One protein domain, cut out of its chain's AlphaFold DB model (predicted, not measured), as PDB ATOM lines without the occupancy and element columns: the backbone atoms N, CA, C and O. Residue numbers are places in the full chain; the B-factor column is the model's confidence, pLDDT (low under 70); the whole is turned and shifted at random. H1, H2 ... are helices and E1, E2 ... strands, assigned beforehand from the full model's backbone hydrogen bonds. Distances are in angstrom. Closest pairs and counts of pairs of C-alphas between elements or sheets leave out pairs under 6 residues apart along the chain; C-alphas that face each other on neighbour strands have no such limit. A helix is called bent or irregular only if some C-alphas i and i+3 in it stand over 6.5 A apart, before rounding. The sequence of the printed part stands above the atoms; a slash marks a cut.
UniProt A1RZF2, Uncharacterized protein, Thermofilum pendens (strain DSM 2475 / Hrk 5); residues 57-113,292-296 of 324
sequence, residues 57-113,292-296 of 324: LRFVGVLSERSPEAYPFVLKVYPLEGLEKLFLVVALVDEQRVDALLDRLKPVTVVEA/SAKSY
ATOM      1  N   LEU A  57     -18.036 -40.011   0.493       88.00
ATOM      2  CA  LEU A  57     -17.579 -39.449  -0.776       88.00
ATOM      3  C   LEU A  57     -16.723 -38.205  -0.527       88.00
ATOM      4  O   LEU A  57     -17.013 -37.409   0.367       88.00
ATOM      5  N   ARG A  58     -15.706 -37.998  -1.358       89.50
ATOM      6  CA  ARG A  58     -14.829 -36.825  -1.301       89.50
ATOM      7  C   ARG A  58     -14.658 -36.201  -2.674       89.50
ATOM      8  O   ARG A  58     -14.670 -36.897  -3.690       89.50
ATOM      9  N   PHE A  59     -14.519 -34.879  -2.692       93.75
ATOM     10  CA  PHE A  59     -14.183 -34.183  -3.922       93.75
ATOM     11  C   PHE A  59     -12.698 -34.363  -4.212       93.75
ATOM     12  O   PHE A  59     -11.863 -34.190  -3.328       93.75
ATOM     13  N   VAL A  60     -12.380 -34.685  -5.458       95.38
ATOM     14  CA  VAL A  60     -11.008 -34.762  -5.950       95.38
ATOM     15  C   VAL A  60     -10.913 -33.866  -7.173       95.38
ATOM     16  O   VAL A  60     -11.686 -34.014  -8.122       95.38
ATOM     17  N   GLY A  61      -9.998 -32.903  -7.120       96.62
ATOM     18  CA  GLY A  61      -9.620 -32.079  -8.260       96.62
ATOM     19  C   GLY A  61      -8.340 -32.622  -8.871       96.62
ATOM     20  O   GLY A  61      -7.335 -32.742  -8.176       96.62
ATOM     21  N   VAL A  62      -8.371 -32.952 -10.156       96.38
ATOM     22  CA  VAL A  62      -7.224 -33.503 -10.877       96.38
ATOM     23  C   VAL A  62      -6.889 -32.599 -12.046       96.38
ATOM     24  O   VAL A  62      -7.722 -32.409 -12.929       96.38
ATOM     25  N   LEU A  63      -5.667 -32.072 -12.065       95.88
ATOM     26  CA  LEU A  63      -5.082 -31.502 -13.272       95.88
ATOM     27  C   LEU A  63      -4.404 -32.624 -14.051       95.88
ATOM     28  O   LEU A  63      -3.584 -33.354 -13.497       95.88
ATOM     29  N   SER A  64      -4.762 -32.781 -15.318       94.62
ATOM     30  CA  SER A  64      -4.245 -33.838 -16.187       94.62
ATOM     31  C   SER A  64      -4.072 -33.334 -17.617       94.62
ATOM     32  O   SER A  64      -4.840 -32.501 -18.081       94.62
ATOM     33  N   GLU A  65      -3.103 -33.882 -18.340       92.00
ATOM     34  CA  GLU A  65      -2.945 -33.689 -19.790       92.00
ATOM     35  C   GLU A  65      -3.978 -34.492 -20.602       92.00
ATOM     36  O   GLU A  65      -4.197 -34.253 -21.793       92.00
ATOM     37  N   ARG A  66      -4.633 -35.473 -19.974       87.12
ATOM     38  CA  ARG A  66      -5.619 -36.347 -20.608       87.12
ATOM     39  C   ARG A  66      -7.026 -35.846 -20.340       87.12
ATOM     40  O   ARG A  66      -7.448 -35.682 -19.196       87.12
ATOM     41  N   SER A  67      -7.794 -35.697 -21.413       80.38
ATOM     42  CA  SER A  67      -9.230 -35.487 -21.283       80.38
ATOM     43  C   SER A  67      -9.868 -36.763 -20.738       80.38
ATOM     44  O   SER A  67      -9.682 -37.827 -21.341       80.38
ATOM     45  N   PRO A  68     -10.630 -36.707 -19.638       77.25
ATOM     46  CA  PRO A  68     -11.440 -37.848 -19.259       77.25
ATOM     47  C   PRO A  68     -12.584 -38.033 -20.255       77.25
ATOM     48  O   PRO A  68     -13.353 -37.112 -20.543       77.25
ATOM     49  N   GLU A  69     -12.758 -39.268 -20.710       71.25
ATOM     50  CA  GLU A  69     -14.078 -39.737 -21.128       71.25
ATOM     51  C   GLU A  69     -15.047 -39.674 -19.935       71.25
ATOM     52  O   GLU A  69     -14.621 -39.583 -18.782       71.25
ATOM     53  N   ALA A  70     -16.355 -39.725 -20.199       70.31
ATOM     54  CA  ALA A  70     -17.381 -39.741 -19.160       70.31
ATOM     55  C   ALA A  70     -17.183 -40.938 -18.206       70.31
ATOM     56  O   ALA A  70     -17.640 -42.047 -18.472       70.31
ATOM     57  N   TYR A  71     -16.475 -40.707 -17.102       75.06
ATOM     58  CA  TYR A  71     -16.165 -41.710 -16.091       75.06
ATOM     59  C   TYR A  71     -17.094 -41.530 -14.889       75.06
ATOM     60  O   TYR A  71     -17.293 -40.380 -14.481       75.06
ATOM     61  N   PRO A  72     -17.651 -42.616 -14.312       77.75
ATOM     62  CA  PRO A  72     -18.439 -42.557 -13.086       77.75
ATOM     63  C   PRO A  72     -17.840 -41.602 -12.064       77.75
ATOM     64  O   PRO A  72     -16.627 -41.557 -11.881       77.75
ATOM     65  N   PHE A  73     -18.701 -40.822 -11.412       80.38
ATOM     66  CA  PHE A  73     -18.321 -39.866 -10.371       80.38
ATOM     67  C   PHE A  73     -17.583 -38.599 -10.840       80.38
ATOM     68  O   PHE A  73     -17.442 -37.674 -10.039       80.38
ATOM     69  N   VAL A  74     -17.174 -38.477 -12.112       88.94
ATOM     70  CA  VAL A  74     -16.669 -37.206 -12.666       88.94
ATOM     71  C   VAL A  74     -17.820 -36.223 -12.814       88.94
ATOM     72  O   VAL A  74     -18.753 -36.466 -13.568       88.94
ATOM     73  N   LEU A  75     -17.764 -35.098 -12.113       88.75
ATOM     74  CA  LEU A  75     -18.840 -34.109 -12.072       88.75
ATOM     75  C   LEU A  75     -18.653 -33.004 -13.104       88.75
ATOM     76  O   LEU A  75     -19.611 -32.625 -13.776       88.75
ATOM     77  N   LYS A  76     -17.427 -32.487 -13.218       90.75
ATOM     78  CA  LYS A  76     -17.079 -31.431 -14.169       90.75
ATOM     79  C   LYS A  76     -15.716 -31.671 -14.791       90.75
ATOM     80  O   LYS A  76     -14.813 -32.206 -14.153       90.75
ATOM     81  N   VAL A  77     -15.582 -31.230 -16.034       94.19
ATOM     82  CA  VAL A  77     -14.328 -31.211 -16.779       94.19
ATOM     83  C   VAL A  77     -14.183 -29.839 -17.405       94.19
ATOM     84  O   VAL A  77     -15.042 -29.417 -18.175       94.19
ATOM     85  N   TYR A  78     -13.091 -29.163 -17.084       94.75
ATOM     86  CA  TYR A  78     -12.706 -27.899 -17.690       94.75
ATOM     87  C   TYR A  78     -11.522 -28.176 -18.613       94.75
ATOM     88  O   TYR A  78     -10.447 -28.493 -18.105       94.75
ATOM     89  N   PRO A  79     -11.691 -28.121 -19.942       95.56
ATOM     90  CA  PRO A  79     -10.559 -27.997 -20.852       95.56
ATOM     91  C   PRO A  79      -9.857 -26.669 -20.565       95.56
ATOM     92  O   PRO A  79     -10.526 -25.642 -20.517       95.56
ATOM     93  N   LEU A  80      -8.550 -26.688 -20.331       96.62
ATOM     94  CA  LEU A  80      -7.781 -25.519 -19.920       96.62
ATOM     95  C   LEU A  80      -6.747 -25.147 -20.976       96.62
ATOM     96  O   LEU A  80      -5.979 -25.990 -21.441       96.62
ATOM     97  N   GLU A  81      -6.712 -23.858 -21.279       94.31
ATOM     98  CA  GLU A  81      -5.681 -23.191 -22.056       94.31
ATOM     99  C   GLU A  81      -4.672 -22.559 -21.087       94.31
ATOM    100  O   GLU A  81      -5.034 -21.787 -20.190       94.31
ATOM    101  N   GLY A  82      -3.404 -22.908 -21.271       89.94
ATOM    102  CA  GLY A  82      -2.242 -22.377 -20.567       89.94
ATOM    103  C   GLY A  82      -1.022 -22.450 -21.486       89.94
ATOM    104  O   GLY A  82      -1.168 -22.466 -22.706       89.94
ATOM    105  N   LEU A  83       0.187 -22.539 -20.923       86.94
ATOM    106  CA  LEU A  83       1.375 -22.880 -21.727       86.94
ATOM    107  C   LEU A  83       1.305 -24.315 -22.269       86.94
ATOM    108  O   LEU A  83       1.818 -24.605 -23.345       86.94
ATOM    109  N   GLU A  84       0.631 -25.189 -21.527       86.25
ATOM    110  CA  GLU A  84       0.345 -26.566 -21.898       86.25
ATOM    111  C   GLU A  84      -1.163 -26.801 -21.860       86.25
ATOM    112  O   GLU A  84      -1.902 -26.152 -21.111       86.25
ATOM    113  N   LYS A  85      -1.623 -27.751 -22.674       89.75
ATOM    114  CA  LYS A  85      -3.028 -28.143 -22.700       89.75
ATOM    115  C   LYS A  85      -3.321 -29.064 -21.524       89.75
ATOM    116  O   LYS A  85      -2.856 -30.200 -21.493       89.75
ATOM    117  N   LEU A  86      -4.145 -28.586 -20.601       95.25
ATOM    118  CA  LEU A  86      -4.531 -29.324 -19.404       95.25
ATOM    119  C   LEU A  86      -6.048 -29.489 -19.322       95.25
ATOM    120  O   LEU A  86      -6.827 -28.858 -20.034       95.25
ATOM    121  N   PHE A  87      -6.475 -30.349 -18.412       96.06
ATOM    122  CA  PHE A  87      -7.856 -30.546 -18.022       96.06
ATOM    123  C   PHE A  87      -7.933 -30.491 -16.504       96.06
ATOM    124  O   PHE A  87      -7.214 -31.228 -15.830       96.06
ATOM    125  N   LEU A  88      -8.833 -29.670 -15.961       96.88
ATOM    126  CA  LEU A  88      -9.280 -29.835 -14.581       96.88
ATOM    127  C   LEU A  88     -10.474 -30.786 -14.567       96.88
ATOM    128  O   LEU A  88     -11.547 -30.464 -15.079       96.88
ATOM    129  N   VAL A  89     -10.295 -31.932 -13.927       95.75
ATOM    130  CA  VAL A  89     -11.336 -32.922 -13.667       95.75
ATOM    131  C   VAL A  89     -11.757 -32.807 -12.210       95.75
ATOM    132  O   VAL A  89     -10.948 -33.000 -11.309       95.75
ATOM    133  N   VAL A  90     -13.026 -32.491 -11.969       95.38
ATOM    134  CA  VAL A  90     -13.616 -32.464 -10.628       95.38
ATOM    135  C   VAL A  90     -14.491 -33.695 -10.474       95.38
ATOM    136  O   VAL A  90     -15.508 -33.819 -11.155       95.38
ATOM    137  N   ALA A  91     -14.108 -34.596  -9.578       92.81
ATOM    138  CA  ALA A  91     -14.822 -35.837  -9.299       92.81
ATOM    139  C   ALA A  91     -15.308 -35.895  -7.847       92.81
ATOM    140  O   ALA A  91     -14.756 -35.232  -6.973       92.81
ATOM    141  N   LEU A  92     -16.345 -36.695  -7.597       91.69
ATOM    142  CA  LEU A  92     -16.882 -36.990  -6.270       91.69
ATOM    143  C   LEU A  92     -16.872 -38.500  -6.032       91.69
ATOM    144  O   LEU A  92     -17.861 -39.187  -6.274       91.69
ATOM    145  N   VAL A  93     -15.732 -39.000  -5.575       89.00
ATOM    146  CA  VAL A  93     -15.406 -40.430  -5.506       89.00
ATOM    147  C   VAL A  93     -15.375 -40.911  -4.061       89.00
ATOM    148  O   VAL A  93     -15.087 -40.141  -3.143       89.00
ATOM    149  N   ASP A  94     -15.675 -42.187  -3.844       87.25
ATOM    150  CA  ASP A  94     -15.380 -42.843  -2.577       87.25
ATOM    151  C   ASP A  94     -13.906 -43.255  -2.506       87.25
ATOM    152  O   ASP A  94     -13.207 -43.374  -3.510       87.25
ATOM    153  N   GLU A  95     -13.447 -43.490  -1.282       82.81
ATOM    154  CA  GLU A  95     -12.064 -43.840  -0.953       82.81
ATOM    155  C   GLU A  95     -11.521 -45.018  -1.779       82.81
ATOM    156  O   GLU A  95     -10.390 -44.968  -2.243       82.81
ATOM    157  N   GLN A  96     -12.351 -46.031  -2.050       84.06
ATOM    158  CA  GLN A  96     -11.940 -47.249  -2.759       84.06
ATOM    159  C   GLN A  96     -11.711 -47.046  -4.263       84.06
ATOM    160  O   GLN A  96     -11.147 -47.924  -4.911       84.06
ATOM    161  N   ARG A  97     -12.177 -45.929  -4.838       86.88
ATOM    162  CA  ARG A  97     -12.125 -45.674  -6.288       86.88
ATOM    163  C   ARG A  97     -11.188 -44.540  -6.683       86.88
ATOM    164  O   ARG A  97     -11.080 -44.253  -7.876       86.88
ATOM    165  N   VAL A  98     -10.531 -43.882  -5.727       89.06
ATOM    166  CA  VAL A  98      -9.643 -42.759  -6.052       89.06
ATOM    167  C   VAL A  98      -8.449 -43.225  -6.873       89.06
ATOM    168  O   VAL A  98      -8.224 -42.662  -7.937       89.06
ATOM    169  N   ASP A  99      -7.765 -44.292  -6.467       90.19
ATOM    170  CA  ASP A  99      -6.579 -44.778  -7.187       90.19
ATOM    171  C   ASP A  99      -6.914 -45.163  -8.634       90.19
ATOM    172  O   ASP A  99      -6.266 -44.703  -9.571       90.19
ATOM    173  N   ALA A 100      -8.022 -45.883  -8.843       88.62
ATOM    174  CA  ALA A 100      -8.496 -46.247 -10.178       88.62
ATOM    175  C   ALA A 100      -8.812 -45.022 -11.062       88.62
ATOM    176  O   ALA A 100      -8.571 -45.040 -12.274       88.62
ATOM    177  N   LEU A 101      -9.351 -43.947 -10.473       89.25
ATOM    178  CA  LEU A 101      -9.551 -42.676 -11.169       89.25
ATOM    179  C   LEU A 101      -8.201 -42.042 -11.542       89.25
ATOM    180  O   LEU A 101      -8.025 -41.624 -12.687       89.25
ATOM    181  N   LEU A 102      -7.258 -41.971 -10.599       91.62
ATOM    182  CA  LEU A 102      -5.950 -41.348 -10.810       91.62
ATOM    183  C   LEU A 102      -5.126 -42.094 -11.865       91.62
ATOM    184  O   LEU A 102      -4.595 -41.456 -12.775       91.62
ATOM    185  N   ASP A 103      -5.106 -43.426 -11.835       90.62
ATOM    186  CA  ASP A 103      -4.405 -44.258 -12.820       90.62
ATOM    187  C   ASP A 103      -4.893 -43.998 -14.251       90.62
ATOM    188  O   ASP A 103      -4.105 -43.922 -15.202       90.62
ATOM    189  N   ARG A 104      -6.208 -43.810 -14.418       88.44
ATOM    190  CA  ARG A 104      -6.810 -43.497 -15.720       88.44
ATOM    191  C   ARG A 104      -6.457 -42.087 -16.185       88.44
ATOM    192  O   ARG A 104      -6.161 -41.889 -17.367       88.44
ATOM    193  N   LEU A 105      -6.523 -41.117 -15.274       90.88
ATOM    194  CA  LEU A 105      -6.292 -39.709 -15.585       90.88
ATOM    195  C   LEU A 105      -4.817 -39.389 -15.805       90.88
ATOM    196  O   LEU A 105      -4.541 -38.483 -16.578       90.88
ATOM    197  N   LYS A 106      -3.883 -40.112 -15.178       90.75
ATOM    198  CA  LYS A 106      -2.449 -39.770 -15.160       90.75
ATOM    199  C   LYS A 106      -2.238 -38.308 -14.733       90.75
ATOM    200  O   LYS A 106      -1.977 -37.452 -15.578       90.75
ATOM    201  N   PRO A 107      -2.467 -37.996 -13.446       93.75
ATOM    202  CA  PRO A 107      -2.489 -36.627 -12.957       93.75
ATOM    203  C   PRO A 107      -1.119 -35.952 -13.066       93.75
ATOM    204  O   PRO A 107      -0.100 -36.556 -12.740       93.75
ATOM    205  N   VAL A 108      -1.126 -34.672 -13.430       94.12
ATOM    206  CA  VAL A 108      -0.015 -33.742 -13.175       94.12
ATOM    207  C   VAL A 108      -0.053 -33.320 -11.705       94.12
ATOM    208  O   VAL A 108       0.946 -33.408 -10.998       94.12
ATOM    209  N   THR A 109      -1.244 -32.944 -11.223       95.19
ATOM    210  CA  THR A 109      -1.485 -32.571  -9.824       95.19
ATOM    211  C   THR A 109      -2.833 -33.100  -9.354       95.19
ATOM    212  O   THR A 109      -3.812 -33.109 -10.104       95.19
ATOM    213  N   VAL A 110      -2.895 -33.494  -8.082       96.25
ATOM    214  CA  VAL A 110      -4.118 -33.922  -7.397       96.25
ATOM    215  C   VAL A 110      -4.344 -33.046  -6.167       96.25
ATOM    216  O   VAL A 110      -3.401 -32.747  -5.431       96.25
ATOM    217  N   VAL A 111      -5.599 -32.654  -5.951       96.44
ATOM    218  CA  VAL A 111      -6.097 -32.037  -4.719       96.44
ATOM    219  C   VAL A 111      -7.235 -32.899  -4.181       96.44
ATOM    220  O   VAL A 111      -8.354 -32.877  -4.703       96.44
ATOM    221  N   GLU A 112      -6.935 -33.676  -3.142       94.19
ATOM    222  CA  GLU A 112      -7.905 -34.485  -2.403       94.19
ATOM    223  C   GLU A 112      -8.592 -33.594  -1.369       94.19
ATOM    224  O   GLU A 112      -8.118 -33.409  -0.253       94.19
ATOM    225  N   ALA A 113      -9.696 -32.968  -1.767       92.81
ATOM    226  CA  ALA A 113     -10.261 -31.863  -1.013       92.81
ATOM    227  C   ALA A 113     -10.854 -32.322   0.328       92.81
ATOM    228  O   ALA A 113     -11.869 -33.028   0.378       92.81
ATOM    229  N   SER A 292     -17.007 -24.231 -22.937       91.38
ATOM    230  CA  SER A 292     -16.259 -25.484 -23.158       91.38
ATOM    231  C   SER A 292     -16.277 -26.449 -21.966       91.38
ATOM    232  O   SER A 292     -15.991 -27.640 -22.130       91.38
ATOM    233  N   ALA A 293     -16.620 -25.957 -20.772       91.38
ATOM    234  CA  ALA A 293     -16.738 -26.780 -19.578       91.38
ATOM    235  C   ALA A 293     -17.855 -27.818 -19.754       91.38
ATOM    236  O   ALA A 293     -18.975 -27.495 -20.142       91.38
ATOM    237  N   LYS A 294     -17.561 -29.077 -19.430       89.69
ATOM    238  CA  LYS A 294     -18.531 -30.174 -19.467       89.69
ATOM    239  C   LYS A 294     -18.959 -30.521 -18.057       89.69
ATOM    240  O   LYS A 294     -18.120 -30.661 -17.171       89.69
ATOM    241  N   SER A 295     -20.256 -30.711 -17.869       86.81
ATOM    242  CA  SER A 295     -20.841 -31.065 -16.581       86.81
ATOM    243  C   SER A 295     -21.710 -32.324 -16.719       86.81
ATOM    244  O   SER A 295     -22.428 -32.488 -17.709       86.81
ATOM    245  N   TYR A 296     -21.648 -33.235 -15.745       85.19
ATOM    246  CA  TYR A 296     -22.154 -34.608 -15.900       85.19
ATOM    247  C   TYR A 296     -23.134 -35.054 -14.824       85.19
ATOM    248  O   TYR A 296     -22.759 -35.141 -13.659       85.19
TER     249      TYR A 296
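Overview. This is residues 57 to 113 and 292 to 296 of the 324 residues of an uncharacterized protein of Thermofilum pendens (strain DSM 2475 / Hrk 5) (UniProt A1RZF2). One twisted sheet of five antiparallel strands has a single helix, H1, laid over one face, along strand E1 and toward the E4 edge, while the other face is bare. The link between E1 and E2, residues 65 to 73, bows out over the same face as H1, and the turn of the hairpin E2 and E3 lies at one end of the long axis. The printed part has 62 residues with one named helix and five named strands, which follow each other as E1, E2, E3, H1, E4, E5; across the sheet the order is E4, E1, E3, E2, E5. The class is mixed, helices and strands, in two layers, a helix on one face of a sheet. The whole is compact, with a radius of gyration of the C-alphas of 10.7 A, and elongated in outline, spanning 33 by 21 by 19 A.

Arrangement. In the sheet, E3, residues 86 to 94, is an inner strand, and its neighbour E1, residues 57 to 64, is antiparallel to it at 161 degrees; N 60 and O 91 are 2.9 A apart and N 89 and O 62 are 2.8 A apart, both within hydrogen-bond range. On the other side of E3 is E2, residues 74 to 80, which forms a hairpin with it at 168 degrees, with N 78 and O 88 2.8 A apart. E4, residues 107 to 113, is an edge strand beside E1, antiparallel at 156 degrees, with N 111 and O 61 2.8 A apart. E5, residues 294 to 296, is the other edge strand, antiparallel to E2 at 175 degrees, with N 294 and O 77 2.8 A apart. Among the strands that are apart are E2 and E4, and E3 and E5. H1, residues 95 to 105, is on the sheet at a height over the sheet of 8.7 A. It lies over E1 and runs along the strands, at 14 degrees to E1 on the local plane. The closest C-alphas of E1 and H1 are those of Ser 64 and Leu 105, 6.2 A apart. H1 is near E3, with 7 pairs of C-alphas within 10 A, and near E4, with 5 pairs. E3, H1 and E4 form a split strand-helix-strand unit, two strands that run the same way with a helix between them along the chain and E1 between them in the sheet; its crossover is right-handed. H1 is irregular, with C-alphas 96 and 99 7.4 A apart, and 5 of its 7 O i to N i+4 pairs are within hydrogen-bond range.

Along the chain. E3, the longest strand by residues, measures 24.2 A from first to last C-alpha, and E1 measures 21.1 A, beginning at C-alpha 57 at (-17.579, -39.449, -0.776). E2 measures 16.4 A, E4 15.0 A and E5 6.7 A, the last ending at C-alpha 296 at (-22.154, -34.608, -15.900). H1 measures 16.3 A and begins at C-alpha 95 at (-12.064, -43.840, -0.953).

Size, cuts and confidence. The two C-alphas farthest apart are those of Leu 83 and Gln 96, 33.6 A. Residues 114 to 291 are cut out and not printed, and C-alphas 113 and 292 are 23.8 A apart across the cut. Of the links that are printed whole, E2 to E3, E3 to H1 and H1 to E4 are tight, and E1 to E2, with 9 residues, is short. The mean pLDDT of the printed part is 89.8, and no printed residue is under 70.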